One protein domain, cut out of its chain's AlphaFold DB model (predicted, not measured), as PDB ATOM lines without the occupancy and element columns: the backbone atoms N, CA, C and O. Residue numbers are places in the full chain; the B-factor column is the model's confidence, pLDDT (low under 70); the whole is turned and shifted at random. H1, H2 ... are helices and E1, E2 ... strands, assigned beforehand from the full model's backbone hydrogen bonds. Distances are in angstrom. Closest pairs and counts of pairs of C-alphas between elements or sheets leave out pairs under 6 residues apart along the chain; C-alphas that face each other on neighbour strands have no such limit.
ATOM      1  N   TYR A 365     180.871 172.839 187.500       84.25
ATOM      2  CA  TYR A 365     181.814 173.096 188.582       84.25
ATOM      3  C   TYR A 365     182.160 174.579 188.686       84.25
ATOM      4  O   TYR A 365     182.140 175.131 189.783       84.25
ATOM      5  N   GLU A 366     182.396 175.247 187.554       86.19
ATOM      6  CA  GLU A 366     182.652 176.691 187.547       86.19
ATOM      7  C   GLU A 366     181.470 177.477 188.110       86.19
ATOM      8  O   GLU A 366     181.663 178.365 188.936       86.19
ATOM      9  N   ASP A 367     180.242 177.104 187.754       86.06
ATOM     10  CA  ASP A 367     179.043 177.742 188.292       86.06
ATOM     11  C   ASP A 367     178.913 177.529 189.808       86.06
ATOM     12  O   ASP A 367     178.581 178.461 190.541       86.06
ATOM     13  N   TYR A 368     179.239 176.331 190.309       86.25
ATOM     14  CA  TYR A 368     179.286 176.059 191.749       86.25
ATOM     15  C   TYR A 368     180.352 176.900 192.462       86.25
ATOM     16  O   TYR A 368     180.087 177.481 193.517       86.25
ATOM     17  N   CYS A 369     181.542 177.010 191.872       86.69
ATOM     18  CA  CYS A 369     182.652 177.786 192.414       86.69
ATOM     19  C   CYS A 369     182.465 179.303 192.307       86.69
ATOM     20  O   CYS A 369     183.045 180.056 193.101       86.69
ATOM     21  N   ALA A 370     181.673 179.766 191.344       87.19
ATOM     22  CA  ALA A 370     181.247 181.152 191.232       87.19
ATOM     23  C   ALA A 370     180.197 181.496 192.299       87.19
ATOM     24  O   ALA A 370     180.288 182.553 192.921       87.19
ATOM     25  N   ASP A 371     179.247 180.591 192.545       87.19
ATOM     26  CA  ASP A 371     178.169 180.793 193.512       87.19
ATOM     27  C   ASP A 371     178.655 180.694 194.975       87.19
ATOM     28  O   ASP A 371     178.224 181.481 195.823       87.19
ATOM     29  N   SER A 372     179.582 179.773 195.287       88.25
ATOM     30  CA  SER A 372     180.180 179.614 196.628       88.25
ATOM     31  C   SER A 372     181.706 179.477 196.604       88.25
ATOM     32  O   SER A 372     182.234 178.361 196.548       88.25
ATOM     33  N   PRO A 373     182.454 180.589 196.707       86.94
ATOM     34  CA  PRO A 373     183.912 180.543 196.792       86.94
ATOM     35  C   PRO A 373     184.431 179.710 197.977       86.94
ATOM     36  O   PRO A 373     185.395 178.963 197.820       86.94
ATOM     37  N   ASP A 374     183.777 179.792 199.140       86.06
ATOM     38  CA  ASP A 374     184.204 179.097 200.364       86.06
ATOM     39  C   ASP A 374     183.944 177.582 200.301       86.06
ATOM     40  O   ASP A 374     184.823 176.781 200.648       86.06
ATOM     41  N   ASP A 375     182.763 177.170 199.814       85.38
ATOM     42  CA  ASP A 375     182.463 175.745 199.627       85.38
ATOM     43  C   ASP A 375     183.357 175.152 198.528       85.38
ATOM     44  O   ASP A 375     183.819 174.018 198.645       85.38
ATOM     45  N   CYS A 376     183.644 175.924 197.477       85.00
ATOM     46  CA  CYS A 376     184.582 175.523 196.436       85.00
ATOM     47  C   CYS A 376     186.009 175.380 196.968       85.00
ATOM     48  O   CYS A 376     186.632 174.355 196.716       85.00
ATOM     49  N   SER A 377     186.515 176.328 197.765       82.69
ATOM     50  CA  SER A 377     187.840 176.197 198.389       82.69
ATOM     51  C   SER A 377     187.930 174.936 199.250       82.69
ATOM     52  O   SER A 377     188.924 174.221 199.185       82.69
ATOM     53  N   SER A 378     186.886 174.639 200.028       80.00
ATOM     54  CA  SER A 378     186.836 173.434 200.865       80.00
ATOM     55  C   SER A 378     186.837 172.149 200.030       80.00
ATOM     56  O   SER A 378     187.483 171.166 200.397       80.00
ATOM     57  N   LEU A 379     186.129 172.160 198.897       79.50
ATOM     58  CA  LEU A 379     186.106 171.055 197.946       79.50
ATOM     59  C   LEU A 379     187.462 170.868 197.253       79.50
ATOM     60  O   LEU A 379     187.956 169.746 197.207       79.50
ATOM     61  N   VAL A 380     188.085 171.948 196.771       80.50
ATOM     62  CA  VAL A 380     189.426 171.945 196.160       80.50
ATOM     63  C   VAL A 380     190.468 171.406 197.136       80.50
ATOM     64  O   VAL A 380     191.281 170.563 196.761       80.50
ATOM     65  N   ASP A 381     190.431 171.834 198.399       77.12
ATOM     66  CA  ASP A 381     191.335 171.319 199.427       77.12
ATOM     67  C   ASP A 381     191.153 169.805 199.602       77.12
ATOM     68  O   ASP A 381     192.135 169.063 199.585       77.12
ATOM     69  N   ALA A 382     189.912 169.316 199.690       73.62
ATOM     70  CA  ALA A 382     189.643 167.882 199.801       73.62
ATOM     71  C   ALA A 382     190.073 167.090 198.556       73.62
ATOM     72  O   ALA A 382     190.675 166.023 198.695       73.62
ATOM     73  N   LEU A 383     189.821 167.627 197.358       74.62
ATOM     74  CA  LEU A 383     190.247 167.068 196.070       74.62
ATOM     75  C   LEU A 383     191.767 166.940 195.968       74.62
ATOM     76  O   LEU A 383     192.278 165.979 195.405       74.62
ATOM     77  N   ASN A 384     192.493 167.883 196.560       75.19
ATOM     78  CA  ASN A 384     193.950 167.877 196.613       75.19
ATOM     79  C   ASN A 384     194.521 167.085 197.800       75.19
ATOM     80  O   ASN A 384     195.723 167.143 198.075       75.19
ATOM     81  N   GLY A 385     193.683 166.331 198.518       65.75
ATOM     82  CA  GLY A 385     194.102 165.510 199.651       65.75
ATOM     83  C   GLY A 385     194.382 166.300 200.934       65.75
ATOM     84  O   GLY A 385     194.977 165.749 201.867       65.75
ATOM     85  N   GLY A 386     193.939 167.558 201.004       61.31
ATOM     86  CA  GLY A 386     193.845 168.385 202.204       61.31
ATOM     87  C   GLY A 386     192.810 167.819 203.171       61.31
ATOM     88  O   GLY A 386     191.715 168.343 203.326       61.31
ATOM     89  N   ALA A 387     193.139 166.700 203.802       52.97
ATOM     90  CA  ALA A 387     192.284 166.101 204.814       52.97
ATOM     91  C   ALA A 387     192.514 166.758 206.172       52.97
ATOM     92  O   ALA A 387     193.618 167.215 206.490       52.97
ATOM     93  N   ARG A 388     191.483 166.734 207.017       54.84
ATOM     94  CA  ARG A 388     191.628 167.130 208.412       54.84
ATOM     95  C   ARG A 388     192.501 166.087 209.126       54.84
ATOM     96  O   ARG A 388     192.468 164.900 208.778       54.84
ATOM     97  N   PRO A 389     193.314 166.487 210.120       49.28
ATOM     98  CA  PRO A 389     194.025 165.531 210.960       49.28
ATOM     99  C   PRO A 389     193.052 164.478 211.516       49.28
ATOM    100  O   PRO A 389     192.087 164.833 212.187       49.28
ATOM    101  N   GLY A 390     193.299 163.197 211.222       55.59
ATOM    102  CA  GLY A 390     192.445 162.077 211.642       55.59
ATOM    103  C   GLY A 390     191.549 161.471 210.554       55.59
ATOM    104  O   GLY A 390     191.019 160.385 210.776       55.59
ATOM    105  N   ASP A 391     191.424 162.095 209.377       60.22
ATOM    106  CA  ASP A 391     190.628 161.516 208.288       60.22
ATOM    107  C   ASP A 391     191.321 160.272 207.694       60.22
ATOM    108  O   ASP A 391     192.493 160.360 207.291       60.22
ATOM    109  N   PRO A 392     190.618 159.122 207.578       61.19
ATOM    110  CA  PRO A 392     191.136 157.933 206.915       61.19
ATOM    111  C   PRO A 392     191.627 158.255 205.501       61.19
ATOM    112  O   PRO A 392     190.947 158.940 204.737       61.19
ATOM    113  N   THR A 393     192.772 157.697 205.099       61.66
ATOM    114  CA  THR A 393     193.309 157.809 203.728       61.66
ATOM    115  C   THR A 393     192.268 157.445 202.676       61.66
ATOM    116  O   THR A 393     192.231 158.069 201.624       61.66
ATOM    117  N   ARG A 394     191.390 156.487 202.979       61.16
ATOM    118  CA  ARG A 394     190.268 156.077 202.132       61.16
ATOM    119  C   ARG A 394     189.330 157.231 201.749       61.16
ATOM    120  O   ARG A 394     188.978 157.343 200.582       61.16
ATOM    121  N   ILE A 395     189.006 158.123 202.690       61.50
ATOM    122  CA  ILE A 395     188.131 159.280 202.436       61.50
ATOM    123  C   ILE A 395     188.754 160.216 201.390       61.50
ATOM    124  O   ILE A 395     188.066 160.718 200.508       61.50
ATOM    125  N   ARG A 396     190.081 160.389 201.437       60.69
ATOM    126  CA  ARG A 396     190.822 161.318 200.568       60.69
ATOM    127  C   ARG A 396     190.756 160.926 199.091       60.69
ATOM    128  O   ARG A 396     190.394 161.744 198.255       60.69
ATOM    129  N   TYR A 397     191.082 159.670 198.784       64.69
ATOM    130  CA  TYR A 397     191.123 159.178 197.399       64.69
ATOM    131  C   TYR A 397     189.746 159.150 196.757       64.69
ATOM    132  O   TYR A 397     189.606 159.417 195.566       64.69
ATOM    133  N   HIS A 398     188.734 158.824 197.555       70.94
ATOM    134  CA  HIS A 398     187.400 158.671 197.019       70.94
ATOM    135  C   HIS A 398     186.746 160.013 196.711       70.94
ATOM    136  O   HIS A 398     186.098 160.160 195.681       70.94
ATOM    137  N   CYS A 399     186.994 161.032 197.539       71.00
ATOM    138  CA  CYS A 399     186.581 162.389 197.206       71.00
ATOM    139  C   CYS A 399     187.302 162.910 195.955       71.00
ATOM    140  O   CYS A 399     186.633 163.426 195.066       71.00
ATOM    141  N   GLU A 400     188.621 162.716 195.817       69.75
ATOM    142  CA  GLU A 400     189.359 163.064 194.584       69.75
ATOM    143  C   GLU A 400     188.701 162.450 193.338       69.75
ATOM    144  O   GLU A 400     188.429 163.149 192.362       69.75
ATOM    145  N   TYR A 401     188.392 161.153 193.395       71.12
ATOM    146  CA  TYR A 401     187.783 160.437 192.281       71.12
ATOM    147  C   TYR A 401     186.350 160.905 191.995       71.12
ATOM    148  O   TYR A 401     186.031 161.206 190.850       71.12
ATOM    149  N   CYS A 402     185.485 161.020 193.005       66.69
ATOM    150  CA  CYS A 402     184.070 161.343 192.799       66.69
ATOM    151  C   CYS A 402     183.784 162.810 192.497       66.69
ATOM    152  O   CYS A 402     182.794 163.114 191.833       66.69
ATOM    153  N   SER A 403     184.612 163.724 193.006       65.12
ATOM    154  CA  SER A 403     184.523 165.150 192.660       65.12
ATOM    155  C   SER A 403     185.424 165.520 191.496       65.12
ATOM    156  O   SER A 403     185.612 166.709 191.240       65.12
ATOM    157  N   TRP A 404     185.949 164.534 190.757       73.31
ATOM    158  CA  TRP A 404     186.553 164.839 189.472       73.31
ATOM    159  C   TRP A 404     185.554 165.634 188.635       73.31
ATOM    160  O   TRP A 404     184.372 165.297 188.577       73.31
ATOM    161  N   ILE A 405     186.021 166.711 188.012       71.31
ATOM    162  CA  ILE A 405     185.128 167.720 187.444       71.31
ATOM    163  C   ILE A 405     184.139 167.167 186.421       71.31
ATOM    164  O   ILE A 405     182.995 167.600 186.371       71.31
ATOM    165  N   ASP A 406     184.555 166.185 185.622       71.50
ATOM    166  CA  ASP A 406     183.674 165.598 184.618       71.50
ATOM    167  C   ASP A 406     182.487 164.862 185.239       71.50
ATOM    168  O   ASP A 406     181.505 164.601 184.559       71.50
ATOM    169  N   TYR A 407     182.579 164.536 186.527       70.88
ATOM    170  CA  TYR A 407     181.538 163.882 187.312       70.88
ATOM    171  C   TYR A 407     180.766 164.887 188.167       70.88
ATOM    172  O   TYR A 407     179.752 164.551 188.785       70.88
ATOM    173  N   PHE A 408     181.228 166.139 188.203       69.19
ATOM    174  CA  PHE A 408     180.612 167.193 188.975       69.19
ATOM    175  C   PHE A 408     179.287 167.594 188.333       69.19
ATOM    176  O   PHE A 408     179.217 168.334 187.357       69.19
ATOM    177  N   GLY A 409     178.208 167.084 188.908       56.66
ATOM    178  CA  GLY A 409     176.857 167.344 188.427       56.66
ATOM    179  C   GLY A 409     176.149 166.143 187.818       56.66
ATOM    180  O   GLY A 409     174.977 166.244 187.469       56.66
ATOM    181  N   ILE A 410     176.839 165.006 187.725       59.47
ATOM    182  CA  ILE A 410     176.308 163.786 187.129       59.47
ATOM    183  C   ILE A 410     176.071 162.793 188.262       59.47
ATOM    184  O   ILE A 410     176.987 162.132 188.750       59.47
ATOM    185  N   GLY A 411     174.838 162.769 188.775       53.72
ATOM    186  CA  GLY A 411     174.473 161.862 189.859       53.72
ATOM    187  C   GLY A 411     174.418 160.438 189.319       53.72
ATOM    188  O   GLY A 411     173.563 160.080 188.511       53.72
ATOM    189  N   PRO A 412     175.412 159.634 189.704       50.47
ATOM    190  CA  PRO A 412     175.103 158.657 190.736       50.47
ATOM    191  C   PRO A 412     176.241 158.379 191.719       50.47
ATOM    192  O   PRO A 412     176.057 157.582 192.626       50.47
ATOM    193  N   ALA A 413     177.408 159.007 191.595       54.84
ATOM    194  CA  ALA A 413     178.458 158.827 192.597       54.84
ATOM    195  C   ALA A 413     178.048 159.492 193.929       54.84
ATOM    196  O   ALA A 413     178.276 158.944 195.007       54.84
ATOM    197  N   TRP A 414     177.354 160.632 193.841       59.41
ATOM    198  CA  TRP A 414     176.968 161.486 194.961       59.41
ATOM    199  C   TRP A 414     175.600 161.127 195.566       59.41
ATOM    200  O   TRP A 414     174.591 161.011 194.875       59.41
ATOM    201  N   SER A 415     175.574 160.987 196.888       61.00
ATOM    202  CA  SER A 415     174.388 161.046 197.750       61.00
ATOM    203  C   SER A 415     174.285 162.428 198.411       61.00
ATOM    204  O   SER A 415     175.215 163.226 198.314       61.00
ATOM    205  N   GLU A 416     173.207 162.684 199.165       63.44
ATOM    206  CA  GLU A 416     173.012 163.936 199.921       63.44
ATOM    207  C   GLU A 416     174.173 164.317 200.850       63.44
ATOM    208  O   GLU A 416     174.295 165.479 201.227       63.44
ATOM    209  N   THR A 417     175.019 163.360 201.238       61.59
ATOM    210  CA  THR A 417     176.085 163.606 202.217       61.59
ATOM    211  C   THR A 417     177.467 163.112 201.791       61.59
ATOM    212  O   THR A 417     178.409 163.254 202.569       61.59
ATOM    213  N   GLY A 418     177.645 162.556 200.587       66.50
ATOM    214  CA  GLY A 418     178.950 162.027 200.164       66.50
ATOM    215  C   GLY A 418     178.906 161.088 198.961       66.50
ATOM    216  O   GLY A 418     177.834 160.854 198.413       66.50
ATOM    217  N   CYS A 419     180.049 160.519 198.581       71.69
ATOM    218  CA  CYS A 419     180.174 159.604 197.450       71.69
ATOM    219  C   CYS A 419     180.234 158.126 197.866       71.69
ATOM    220  O   CYS A 419     180.884 157.808 198.858       71.69
ATOM    221  N   LYS A 420     179.604 157.206 197.121       68.75
ATOM    222  CA  LYS A 420     179.733 155.756 197.376       68.75
ATOM    223  C   LYS A 420     181.029 155.177 196.808       68.75
ATOM    224  O   LYS A 420     181.297 155.384 195.628       68.75
ATOM    225  N   ASP A 421     181.787 154.451 197.627       67.69
ATOM    226  CA  ASP A 421     183.012 153.719 197.253       67.69
ATOM    227  C   ASP A 421     182.718 152.317 196.690       67.69
ATOM    228  O   ASP A 421     181.558 151.909 196.611       67.69
ATOM    229  N   ASP A 422     183.757 151.587 196.281       67.25
ATOM    230  CA  ASP A 422     183.712 150.247 195.675       67.25
ATOM    231  C   ASP A 422     182.894 149.232 196.489       67.25
ATOM    232  O   ASP A 422     182.193 148.387 195.937       67.25
ATOM    233  N   ASP A 423     182.937 149.324 197.819       70.00
ATOM    234  CA  ASP A 423     182.151 148.483 198.736       70.00
ATOM    235  C   ASP A 423     180.772 149.079 199.070       70.00
ATOM    236  O   ASP A 423     180.118 148.660 200.026       70.00
ATOM    237  N   SER A 424     180.334 150.086 198.310       67.62
ATOM    238  CA  SER A 424     179.140 150.895 198.558       67.62
ATOM    239  C   SER A 424     179.145 151.684 199.874       67.62
ATOM    240  O   SER A 424     178.104 152.238 200.245       67.62
ATOM    241  N   SER A 425     180.280 151.773 200.579       72.00
ATOM    242  CA  SER A 425     180.398 152.631 201.758       72.00
ATOM    243  C   SER A 425     180.334 154.098 201.361       72.00
ATOM    244  O   SER A 425     180.831 154.513 200.315       72.00
ATOM    245  N   LEU A 426     179.675 154.895 202.197       73.69
ATOM    246  CA  LEU A 426     179.527 156.316 201.953       73.69
ATOM    247  C   LEU A 426     180.753 157.078 202.463       73.69
ATOM    248  O   LEU A 426     181.064 157.044 203.653       73.69
ATOM    249  N   VAL A 427     181.404 157.810 201.569       73.81
ATOM    250  CA  VAL A 427     182.512 158.710 201.873       73.81
ATOM    251  C   VAL A 427     182.010 160.147 201.899       73.81
ATOM    252  O   VAL A 427     181.630 160.703 200.871       73.81
ATOM    253  N   HIS A 428     182.034 160.769 203.074       75.69
ATOM    254  CA  HIS A 428     181.654 162.170 203.239       75.69
ATOM    255  C   HIS A 428     182.718 163.100 202.646       75.69
ATOM    256  O   HIS A 428     183.834 163.173 203.156       75.69
ATOM    257  N   CYS A 429     182.353 163.840 201.600       75.12
ATOM    258  CA  CYS A 429     183.188 164.891 201.020       75.12
ATOM    259  C   CYS A 429     182.564 166.263 201.307       75.12
ATOM    260  O   CYS A 429     181.338 166.347 201.421       75.12
ATOM    261  N   PRO A 430     183.360 167.342 201.410       76.81
ATOM    262  CA  PRO A 430     182.872 168.675 201.762       76.81
ATOM    263  C   PRO A 430     182.204 169.376 200.566       76.81
ATOM    264  O   PRO A 430     182.621 170.448 200.141       76.81
ATOM    265  N   ILE A 431     181.167 168.752 200.008       78.38
ATOM    266  CA  ILE A 431     180.326 169.320 198.958       78.38
ATOM    267  C   ILE A 431     179.036 169.874 199.569       78.38
ATOM    268  O   ILE A 431     178.389 169.232 200.398       78.38
ATOM    269  N   ASN A 432     178.622 171.061 199.136       83.50
ATOM    270  CA  ASN A 432     177.316 171.608 199.481       83.50
ATOM    271  C   ASN A 432     176.262 171.060 198.508       83.50
ATOM    272  O   ASN A 432     176.041 171.628 197.437       83.50
ATOM    273  N   VAL A 433     175.613 169.944 198.863       76.81
ATOM    274  CA  VAL A 433     174.709 169.229 197.940       76.81
ATOM    275  C   VAL A 433     173.498 170.059 197.519       76.81
ATOM    276  O   VAL A 433     173.088 169.986 196.364       76.81
ATOM    277  N   HIS A 434     172.938 170.888 198.401       80.25
ATOM    278  CA  HIS A 434     171.810 171.746 198.027       80.25
ATOM    279  C   HIS A 434     172.184 172.720 196.911       80.25
ATOM    280  O   HIS A 434     171.426 172.897 195.958       80.25
ATOM    281  N   ARG A 435     173.378 173.303 197.012       82.62
ATOM    282  CA  ARG A 435     173.907 174.225 196.012       82.62
ATOM    283  C   ARG A 435     174.314 173.514 194.728       82.62
ATOM    284  O   ARG A 435     174.011 173.971 193.630       82.62
ATOM    285  N   TRP A 436     174.954 172.361 194.868       78.69
ATOM    286  CA  TRP A 436     175.265 171.481 193.751       78.69
ATOM    287  C   TRP A 436     174.002 171.137 192.948       78.69
ATOM    288  O   TRP A 436     173.942 171.414 191.751       78.69
ATOM    289  N   HIS A 437     172.941 170.665 193.616       76.50
ATOM    290  CA  HIS A 437     171.635 170.426 192.995       76.50
ATOM    291  C   HIS A 437     171.068 171.680 192.333       76.50
ATOM    292  O   HIS A 437     170.578 171.582 191.212       76.50
ATOM    293  N   SER A 438     171.143 172.857 192.968       79.06
ATOM    294  CA  SER A 438     170.626 174.075 192.338       79.06
ATOM    295  C   SER A 438     171.382 174.445 191.062       79.06
ATOM    296  O   SER A 438     170.757 174.880 190.105       79.06
ATOM    297  N   VAL A 439     172.698 174.228 190.997       77.19
ATOM    298  CA  VAL A 439     173.506 174.515 189.797       77.19
ATOM    299  C   VAL A 439     173.199 173.551 188.642       77.19
ATOM    300  O   VAL A 439     173.192 173.953 187.479       77.19
ATOM    301  N   ILE A 440     172.903 172.288 188.943       71.56
ATOM    302  CA  ILE A 440     172.596 171.269 187.922       71.56
ATOM    303  C   ILE A 440     171.157 171.391 187.435       71.56
ATOM    304  O   ILE A 440     170.905 171.397 186.233       71.56
ATOM    305  N   LEU A 441     170.210 171.486 188.372       68.81
ATOM    306  CA  LEU A 441     168.775 171.453 188.089       68.81
ATOM    307  C   LEU A 441     168.241 172.792 187.578       68.81
ATOM    308  O   LEU A 441     167.146 172.836 187.024       68.81
ATOM    309  N   SER A 442     168.990 173.888 187.739       69.50
ATOM    310  CA  SER A 442     168.574 175.207 187.242       69.50
ATOM    311  C   SER A 442     168.585 175.329 185.717       69.50
ATOM    312  O   SER A 442     168.021 176.290 185.195       69.50
ATOM    313  N   SER A 443     169.169 174.369 184.991       66.88
ATOM    314  CA  SER A 443     169.211 174.380 183.526       66.88
ATOM    315  C   SER A 443     168.632 173.085 182.943       66.88
ATOM    316  O   SER A 443     169.322 172.064 182.951       66.88
ATOM    317  N   PRO A 444     167.418 173.108 182.359       64.75
ATOM    318  CA  PRO A 444     166.818 171.947 181.692       64.75
ATOM    319  C   PRO A 444     167.739 171.316 180.635       64.75
ATOM    320  O   PRO A 444     167.941 170.108 180.629       64.75
ATOM    321  N   GLU A 445     168.434 172.140 179.842       66.12
ATOM    322  CA  GLU A 445     169.413 171.667 178.848       66.12
ATOM    323  C   GLU A 445     170.598 170.903 179.464       66.12
ATOM    324  O   GLU A 445     171.261 170.115 178.786       66.12
ATOM    325  N   ARG A 446     170.902 171.137 180.747       66.31
ATOM    326  CA  ARG A 446     171.935 170.385 181.465       66.31
ATOM    327  C   ARG A 446     171.379 169.056 181.946       66.31
ATOM    328  O   ARG A 446     172.088 168.066 181.829       66.31
ATOM    329  N   ALA A 447     170.147 169.013 182.446       62.16
ATOM    330  CA  ALA A 447     169.527 167.771 182.899       62.16
ATOM    331  C   ALA A 447     169.471 166.720 181.773       62.16
ATOM    332  O   ALA A 447     169.934 165.600 181.971       62.16
ATOM    333  N   ASP A 448     169.056 167.114 180.565       60.25
ATOM    334  CA  ASP A 448     168.893 166.195 179.422       60.25
ATOM    335  C   ASP A 448     170.221 165.662 178.846       60.25
ATOM    336  O   ASP A 448     170.246 164.707 178.067       60.25
ATOM    337  N   ASN A 449     171.346 166.287 179.208       62.81
ATOM    338  CA  ASN A 449     172.677 165.941 178.710       62.81
ATOM    339  C   ASN A 449     173.593 165.313 179.776       62.81
ATOM    340  O   ASN A 449     174.697 164.884 179.434       62.81
TER     341      ASN A 449
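This is residues 365 to 449 of the 517 residues of an uncharacterized protein of Perkinsus olseni (UniProt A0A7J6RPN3). Short helices stand in an arc, in the order H3, H2, H1, H4, round a middle made largely of loops, where residues 403 to 417 wind with the one short strand E1. H5 is at one end of the longest axis, and the link between H2 and H3 at the other. The printed part has 85 residues with five named helices and one named strand, along the chain H1, H2, H3, E1, H4, H5, and its class is mostly helix. It is compact, with a radius of gyration of the C-alphas of 12.7 A, and it spans 40 by 29 by 18 A.

Begin with the longest helix, H2, residues 373 to 383: find C-alpha 373 at (183.912, 180.543, 196.792), and from there it runs 14.9 A to C-alpha 383. Before it comes H1, residues 365 to 371, which begins at C-alpha 365 at (181.814, 173.096, 188.582) and is 9.8 A long. After it comes H3, residues 393 to 402, 14.7 A long. Farther on are the strand E1, residues 418 to 420, 6.9 A, and H4, residues 433 to 441, 11.7 A. Look last for H5, residues 444 to 447, 5.1 A, which ends at C-alpha 447 at (169.527, 167.771, 182.899).

H2 and H3 touch at a steep tilt of 62 degrees, opposite ways, with the closest C-alphas, those of Leu 383 and Glu 400, 4.4 A apart. H2 and H1 only just touch, with 3 pairs of C-alphas within 8 A, and only at the corner by their link; their closest C-alphas are Cys 369 and Cys 376, 5.0 A apart. H1 and H4 touch, with the closest C-alphas, Tyr 368 and Val 439, 6.3 A apart. H4 and H5 only just touch, with 3 pairs of C-alphas within 8 A, and only at the corner; Leu 441 and Ala 447 have the closest C-alphas, 6.4 A apart. E1 pairs with no named strand, but residues 414 to 415 pair antiparallel with its residues 418 to 419, and residues 426 to 427 with its residues 419 to 420. The closest C-alphas of H3 and E1 are those of Cys 402 and Cys 419, 6.3 A apart. H2 and H4 are apart. In H1, H2, H3 and H4 every O i to N i+4 pair is within hydrogen-bond range; H5 is too short for such a pair.

The two C-alphas farthest apart, those of Gly 390 and Glu 445, are 41.2 A apart. The printed part has no cut. The links from H3 to E1 and from E1 to H4 are long, with 15 and 12 residues. The mean pLDDT of the printed part is 70.8, and 40 residues are under 70, among them residues 385 to 397, 408 to 418 and 441 to 449.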